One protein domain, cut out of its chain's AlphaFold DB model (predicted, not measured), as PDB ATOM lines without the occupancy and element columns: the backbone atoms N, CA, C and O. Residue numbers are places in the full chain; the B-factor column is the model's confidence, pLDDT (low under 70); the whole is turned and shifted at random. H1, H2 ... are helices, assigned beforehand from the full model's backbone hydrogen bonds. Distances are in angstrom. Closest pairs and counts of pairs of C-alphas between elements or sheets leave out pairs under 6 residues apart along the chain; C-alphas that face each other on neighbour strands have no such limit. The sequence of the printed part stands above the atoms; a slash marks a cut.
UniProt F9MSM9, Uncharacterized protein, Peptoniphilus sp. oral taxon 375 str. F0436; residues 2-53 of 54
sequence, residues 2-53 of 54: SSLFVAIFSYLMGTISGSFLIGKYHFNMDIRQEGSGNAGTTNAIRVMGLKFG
ATOM      1  N   SER A   2     181.176 260.204 237.674       82.69
ATOM      2  CA  SER A   2     182.328 260.108 236.764       82.69
ATOM      3  C   SER A   2     182.092 259.230 235.523       82.69
ATOM      4  O   SER A   2     182.486 259.619 234.431       82.69
ATOM      5  N   SER A   3     181.404 258.088 235.640       90.62
ATOM      6  CA  SER A   3     181.166 257.176 234.503       90.62
ATOM      7  C   SER A   3     180.242 257.750 233.424       90.62
ATOM      8  O   SER A   3     180.522 257.594 232.240       90.62
ATOM      9  N   LEU A   4     179.172 258.450 233.819       94.44
ATOM     10  CA  LEU A   4     178.257 259.103 232.876       94.44
ATOM     11  C   LEU A   4     178.973 260.207 232.091       94.44
ATOM     12  O   LEU A   4     178.815 260.304 230.880       94.44
ATOM     13  N   PHE A   5     179.802 260.997 232.776       95.12
ATOM     14  CA  PHE A   5     180.618 262.018 232.130       95.12
ATOM     15  C   PHE A   5     181.586 261.405 231.110       95.12
ATOM     16  O   PHE A   5     181.646 261.867 229.974       95.12
ATOM     17  N   VAL A   6     182.275 260.319 231.477       95.38
ATOM     18  CA  VAL A   6     183.169 259.582 230.568       95.38
ATOM     19  C   VAL A   6     182.411 259.017 229.365       95.38
ATOM     20  O   VAL A   6     182.905 259.126 228.249       95.38
ATOM     21  N   ALA A   7     181.211 258.462 229.563       95.25
ATOM     22  CA  ALA A   7     180.388 257.924 228.478       95.25
ATOM     23  C   ALA A   7     179.930 259.009 227.488       95.25
ATOM     24  O   ALA A   7     179.963 258.801 226.277       95.25
ATOM     25  N   ILE A   8     179.536 260.182 227.993       95.94
ATOM     26  CA  ILE A   8     179.157 261.319 227.143       95.94
ATOM     27  C   ILE A   8     180.372 261.804 226.351       95.94
ATOM     28  O   ILE A   8     180.287 261.984 225.137       95.94
ATOM     29  N   PHE A   9     181.519 261.973 227.012       95.81
ATOM     30  CA  PHE A   9     182.730 262.446 226.347       95.81
ATOM     31  C   PHE A   9     183.242 261.466 225.290       95.81
ATOM     32  O   PHE A   9     183.600 261.890 224.192       95.81
ATOM     33  N   SER A  10     183.251 260.164 225.584       95.12
ATOM     34  CA  SER A  10     183.703 259.149 224.630       95.12
ATOM     35  C   SER A  10     182.794 259.071 223.406       95.12
ATOM     36  O   SER A  10     183.295 258.961 222.288       95.12
ATOM     37  N   TYR A  11     181.479 259.207 223.592       95.06
ATOM     38  CA  TYR A  11     180.531 259.277 222.484       95.06
ATOM     39  C   TYR A  11     180.794 260.500 221.600       95.06
ATOM     40  O   TYR A  11     180.942 260.361 220.388       95.06
ATOM     41  N   LEU A  12     180.930 261.688 222.201       95.44
ATOM     42  CA  LEU A  12     181.203 262.916 221.452       95.44
ATOM     43  C   LEU A  12     182.519 262.818 220.670       95.44
ATOM     44  O   LEU A  12     182.540 263.114 219.477       95.44
ATOM     45  N   MET A  13     183.592 262.326 221.293       94.25
ATOM     46  CA  MET A  13     184.870 262.132 220.600       94.25
ATOM     47  C   MET A  13     184.776 261.093 219.473       94.25
ATOM     48  O   MET A  13     185.331 261.311 218.400       94.25
ATOM     49  N   GLY A  14     184.042 259.995 219.676       91.50
ATOM     50  CA  GLY A  14     183.890 258.923 218.688       91.50
ATOM     51  C   GLY A  14     183.076 259.310 217.449       91.50
ATOM     52  O   GLY A  14     183.222 258.686 216.401       91.50
ATOM     53  N   THR A  15     182.248 260.356 217.534       91.44
ATOM     54  CA  THR A  15     181.488 260.863 216.374       91.44
ATOM     55  C   THR A  15     182.332 261.666 215.380       91.44
ATOM     56  O   THR A  15     181.878 261.950 214.270       91.44
ATOM     57  N   ILE A  16     183.577 262.003 215.731       92.75
ATOM     58  CA  ILE A  16     184.491 262.735 214.856       92.75
ATOM     59  C   ILE A  16     185.090 261.768 213.824       92.75
ATOM     60  O   ILE A  16     185.996 260.990 214.116       92.75
ATOM     61  N   SER A  17     184.604 261.836 212.583       92.69
ATOM     62  CA  SER A  17     185.121 261.020 211.481       92.69
ATOM     63  C   SER A  17     186.366 261.653 210.849       92.69
ATOM     64  O   SER A  17     186.276 262.624 210.094       92.69
ATOM     65  N   GLY A  18     187.540 261.077 211.122       93.56
ATOM     66  CA  GLY A  18     188.809 261.526 210.536       93.56
ATOM     67  C   GLY A  18     188.841 261.420 209.008       93.56
ATOM     68  O   GLY A  18     189.323 262.328 208.339       93.56
ATOM     69  N   SER A  19     188.254 260.365 208.441       94.56
ATOM     70  CA  SER A  19     188.198 260.155 206.990       94.56
ATOM     71  C   SER A  19     187.367 261.234 206.276       94.56
ATOM     72  O   SER A  19     187.757 261.705 205.210       94.56
ATOM     73  N   PHE A  20     186.268 261.689 206.893       95.31
ATOM     74  CA  PHE A  20     185.471 262.809 206.398       95.31
ATOM     75  C   PHE A  20     186.234 264.132 206.494       95.31
ATOM     76  O   PHE A  20     186.235 264.905 205.539       95.31
ATOM     77  N   LEU A  21     186.910 264.391 207.619       95.31
ATOM     78  CA  LEU A  21     187.692 265.617 207.804       95.31
ATOM     79  C   LEU A  21     188.856 265.701 206.810       95.31
ATOM     80  O   LEU A  21     189.032 266.732 206.166       95.31
ATOM     81  N   ILE A  22     189.620 264.620 206.652       95.50
ATOM     82  CA  ILE A  22     190.729 264.551 205.696       95.50
ATOM     83  C   ILE A  22     190.197 264.688 204.268       95.50
ATOM     84  O   ILE A  22     190.720 265.504 203.511       95.50
ATOM     85  N   GLY A  23     189.130 263.966 203.911       95.50
ATOM     86  CA  GLY A  23     188.494 264.096 202.599       95.50
ATOM     87  C   GLY A  23     188.095 265.541 202.303       95.50
ATOM     88  O   GLY A  23     188.471 266.095 201.270       95.50
ATOM     89  N   LYS A  24     187.423 266.197 203.255       95.50
ATOM     90  CA  LYS A  24     186.920 267.561 203.083       95.50
ATOM     91  C   LYS A  24     188.029 268.609 203.020       95.50
ATOM     92  O   LYS A  24     187.948 269.503 202.188       95.50
ATOM     93  N   TYR A  25     189.037 268.536 203.891       96.00
ATOM     94  CA  TYR A  25     190.040 269.602 204.021       96.00
ATOM     95  C   TYR A  25     191.321 269.365 203.222       96.00
ATOM     96  O   TYR A  25     191.944 270.330 202.791       96.00
ATOM     97  N   HIS A  26     191.736 268.112 203.032       95.44
ATOM     98  CA  HIS A  26     192.947 267.794 202.274       95.44
ATOM     99  C   HIS A  26     192.641 267.530 200.798       95.44
ATOM    100  O   HIS A  26     193.383 267.979 199.927       95.44
ATOM    101  N   PHE A  27     191.536 266.835 200.516       94.25
ATOM    102  CA  PHE A  27     191.163 266.423 199.160       94.25
ATOM    103  C   PHE A  27     190.021 267.252 198.551       94.25
ATOM    104  O   PHE A  27     189.687 267.045 197.389       94.25
ATOM    105  N   ASN A  28     189.441 268.203 199.299       96.06
ATOM    106  CA  ASN A  28     188.288 269.016 198.880       96.06
ATOM    107  C   ASN A  28     187.102 268.186 198.346       96.06
ATOM    108  O   ASN A  28     186.395 268.619 197.438       96.06
ATOM    109  N   MET A  29     186.866 267.002 198.920       95.00
ATOM    110  CA  MET A  29     185.800 266.080 198.510       95.00
ATOM    111  C   MET A  29     185.036 265.522 199.716       95.00
ATOM    112  O   MET A  29     185.568 265.438 200.824       95.00
ATOM    113  N   ASP A  30     183.787 265.097 199.520       95.81
ATOM    114  CA  ASP A  30     183.045 264.361 200.548       95.81
ATOM    115  C   ASP A  30     183.229 262.855 200.338       95.81
ATOM    116  O   ASP A  30     182.679 262.277 199.406       95.81
ATOM    117  N   ILE A  31     183.956 262.192 201.243       95.69
ATOM    118  CA  ILE A  31     184.220 260.744 201.167       95.69
ATOM    119  C   ILE A  31     182.951 259.876 201.118       95.69
ATOM    120  O   ILE A  31     183.006 258.718 200.708       95.69
ATOM    121  N   ARG A  32     181.799 260.409 201.538       95.88
ATOM    122  CA  ARG A  32     180.509 259.704 201.500       95.88
ATOM    123  C   ARG A  32     179.865 259.711 200.115       95.88
ATOM    124  O   ARG A  32     178.926 258.958 199.886       95.88
ATOM    125  N   GLN A  33     180.356 260.551 199.211       97.19
ATOM    126  CA  GLN A  33     179.948 260.585 197.805       97.19
ATOM    127  C   GLN A  33     180.887 259.756 196.916       97.19
ATOM    128  O   GLN A  33     180.580 259.525 195.753       97.19
ATOM    129  N   GLU A  34     181.989 259.257 197.482       95.69
ATOM    130  CA  GLU A  34     183.056 258.570 196.762       95.69
ATOM    131  C   GLU A  34     183.169 257.089 197.155       95.69
ATOM    132  O   GLU A  34     182.894 256.679 198.292       95.69
ATOM    133  N   GLY A  35     183.639 256.259 196.222       93.88
ATOM    134  CA  GLY A  35     183.878 254.834 196.458       93.88
ATOM    135  C   GLY A  35     182.617 254.083 196.904       93.88
ATOM    136  O   GLY A  35     181.633 254.024 196.176       93.88
ATOM    137  N   SER A  36     182.648 253.471 198.095       96.06
ATOM    138  CA  SER A  36     181.486 252.765 198.665       96.06
ATOM    139  C   SER A  36     180.539 253.673 199.459       96.06
ATOM    140  O   SER A  36     179.602 253.168 200.072       96.06
ATOM    141  N   GLY A  37     180.831 254.974 199.556       93.75
ATOM    142  CA  GLY A  37     180.039 255.960 200.297       93.75
ATOM    143  C   GLY A  37     180.116 255.874 201.829       93.75
ATOM    144  O   GLY A  37     179.438 256.623 202.528       93.75
ATOM    145  N   ASN A  38     180.951 254.988 202.387       95.06
ATOM    146  CA  ASN A  38     181.147 254.878 203.837       95.06
ATOM    147  C   ASN A  38     182.314 255.778 204.292       95.06
ATOM    148  O   ASN A  38     183.338 255.839 203.621       95.06
ATOM    149  N   ALA A  39     182.215 256.409 205.462       93.62
ATOM    150  CA  ALA A  39     183.294 257.186 206.082       93.62
ATOM    151  C   ALA A  39     184.266 256.309 206.911       93.62
ATOM    152  O   ALA A  39     184.858 256.759 207.895       93.62
ATOM    153  N   GLY A  40     184.425 255.038 206.546       93.81
ATOM    154  CA  GLY A  40     185.318 254.094 207.222       93.81
ATOM    155  C   GLY A  40     186.711 254.006 206.593       93.81
ATOM    156  O   GLY A  40     186.916 254.390 205.440       93.81
ATOM    157  N   THR A  41     187.644 253.404 207.334       94.44
ATOM    158  CA  THR A  41     189.035 253.097 206.942       94.44
ATOM    159  C   THR A  41     189.129 252.474 205.548       94.44
ATOM    160  O   THR A  41     189.857 252.965 204.696       94.44
ATOM    161  N   THR A  42     188.330 251.447 205.244       96.44
ATOM    162  CA  THR A  42     188.388 250.764 203.941       96.44
ATOM    163  C   THR A  42     188.065 251.691 202.768       96.44
ATOM    164  O   THR A  42     188.697 251.598 201.718       96.44
ATOM    165  N   ASN A  43     187.092 252.595 202.928       96.56
ATOM    166  CA  ASN A  43     186.772 253.548 201.868       96.56
ATOM    167  C   ASN A  43     187.822 254.660 201.793       96.56
ATOM    168  O   ASN A  43     188.193 255.067 200.699       96.56
ATOM    169  N   ALA A  44     188.363 255.083 202.937       96.56
ATOM    170  CA  ALA A  44     189.478 256.021 202.990       96.56
ATOM    171  C   ALA A  44     190.717 255.480 202.265       96.56
ATOM    172  O   ALA A  44     191.287 256.188 201.444       96.56
ATOM    173  N   ILE A  45     191.079 254.208 202.459       96.75
ATOM    174  CA  ILE A  45     192.175 253.566 201.718       96.75
ATOM    175  C   ILE A  45     191.865 253.526 200.216       96.75
ATOM    176  O   ILE A  45     192.744 253.797 199.404       96.75
ATOM    177  N   ARG A  46     190.619 253.207 199.840       95.81
ATOM    178  CA  ARG A  46     190.197 253.117 198.435       95.81
ATOM    179  C   ARG A  46     190.265 254.460 197.708       95.81
ATOM    180  O   ARG A  46     190.711 254.493 196.568       95.81
ATOM    181  N   VAL A  47     189.788 255.530 198.343       96.00
ATOM    182  CA  VAL A  47     189.614 256.844 197.704       96.00
ATOM    183  C   VAL A  47     190.829 257.750 197.935       96.00
ATOM    184  O   VAL A  47     191.263 258.438 197.021       96.00
ATOM    185  N   MET A  48     191.404 257.740 199.140       95.50
ATOM    186  CA  MET A  48     192.503 258.632 199.549       95.50
ATOM    187  C   MET A  48     193.872 257.933 199.599       95.50
ATOM    188  O   MET A  48     194.895 258.590 199.791       95.50
ATOM    189  N   GLY A  49     193.922 256.610 199.416       94.75
ATOM    190  CA  GLY A  49     195.147 255.811 199.474       94.75
ATOM    191  C   GLY A  49     195.546 255.393 200.893       94.75
ATOM    192  O   GLY A  49     195.063 255.921 201.895       94.75
ATOM    193  N   LEU A  50     196.474 254.431 200.983       93.50
ATOM    194  CA  LEU A  50     196.910 253.828 202.254       93.50
ATOM    195  C   LEU A  50     197.379 254.860 203.285       93.50
ATOM    196  O   LEU A  50     197.044 254.733 204.453       93.50
ATOM    197  N   LYS A  51     198.089 255.909 202.857       91.06
ATOM    198  CA  LYS A  51     198.625 256.943 203.758       91.06
ATOM    199  C   LYS A  51     197.543 257.705 204.535       91.06
ATOM    200  O   LYS A  51     197.818 258.176 205.628       91.06
ATOM    201  N   PHE A  52     196.356 257.867 203.955       88.50
ATOM    202  CA  PHE A  52     195.255 258.635 204.550       88.50
ATOM    203  C   PHE A  52     194.116 257.749 205.060       88.50
ATOM    204  O   PHE A  52     193.172 258.247 205.672       88.50
ATOM    205  N   GLY A  53     194.175 256.450 204.764       85.75
ATOM    206  CA  GLY A  53     193.184 255.476 205.193       85.75
ATOM    207  C   GLY A  53     193.620 254.576 206.345       85.75
ATOM    208  O   GLY A  53     192.739 253.949 206.920       85.75
TER     209      GLY A  53
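Overview. This is residues 2 to 53 of the 54 residues of an uncharacterized protein of Peptoniphilus sp. oral taxon 375 str. F0436 (UniProt F9MSM9). One straight helix, H1, sticks out like a handle from a small compact head, with residues 2 to 16 standing free of everything else. The head holds H2, H3 and the very short H4, with a long unnamed stretch, residues 27 to 40, looping from H2 to H3. The printed part has 52 residues, with four named helices in the order H1, H2, H3, H4 and no named strand: all helix. The whole is loose, with a radius of gyration of the C-alphas of 13.3 A, and spans 40 by 19 by 19 A, a rod whose length comes from the H1 arm.

Arrangement. Start at H1, residues 2 to 14, which touches no helix. It is apart from H2, residues 18 to 26, as it is from H3, residues 41 to 48, and from H4, residues 50 to 53. In the head, look first at H3 and H4, which touch; their closest C-alphas, those of Ile 45 and Gly 53, are 4.1 A apart. H2 and H3 only just touch, with 3 pairs of C-alphas within 8 A, the closest being those of Ser 19 and Ala 44 at 5.9 A. They run the same way at a shallow tilt of 14 degrees. H2 and H4 also only just touch, with 3 such pairs; the C-alphas of Ser 19 and Gly 53 are closest, at 7.1 A. Read the backbone of H1, H2 and H3 and you find each O i to N i+4 pair within hydrogen-bond range; H4 is too short for such a pair, but its one O i to N i+3 pair is within range.

Along the chain. Find C-alpha 2 at (182.328, 260.108, 236.764); from there H1 runs 18.2 A to C-alpha 14 at (183.890, 258.923, 218.688). H2 covers 11.2 A from Gly 18 to His 26, and H3 9.9 A from Thr 41 to Met 48. H4 covers 5.0 A from Leu 50 and ends at C-alpha 53, (193.184, 255.476, 205.193).

Size, cuts and confidence. The C-alphas farthest apart, those of Ser 2 and Gly 35, are 40.7 A apart. Without residues 2 to 16 the body spans 20 by 19 by 14 A. The link from H2 to H3, 14 residues, is long; those from H1 to H2 and from H3 to H4 are tight. The printed part has no cut, its mean pLDDT is 94.3, and no printed residue is under 70.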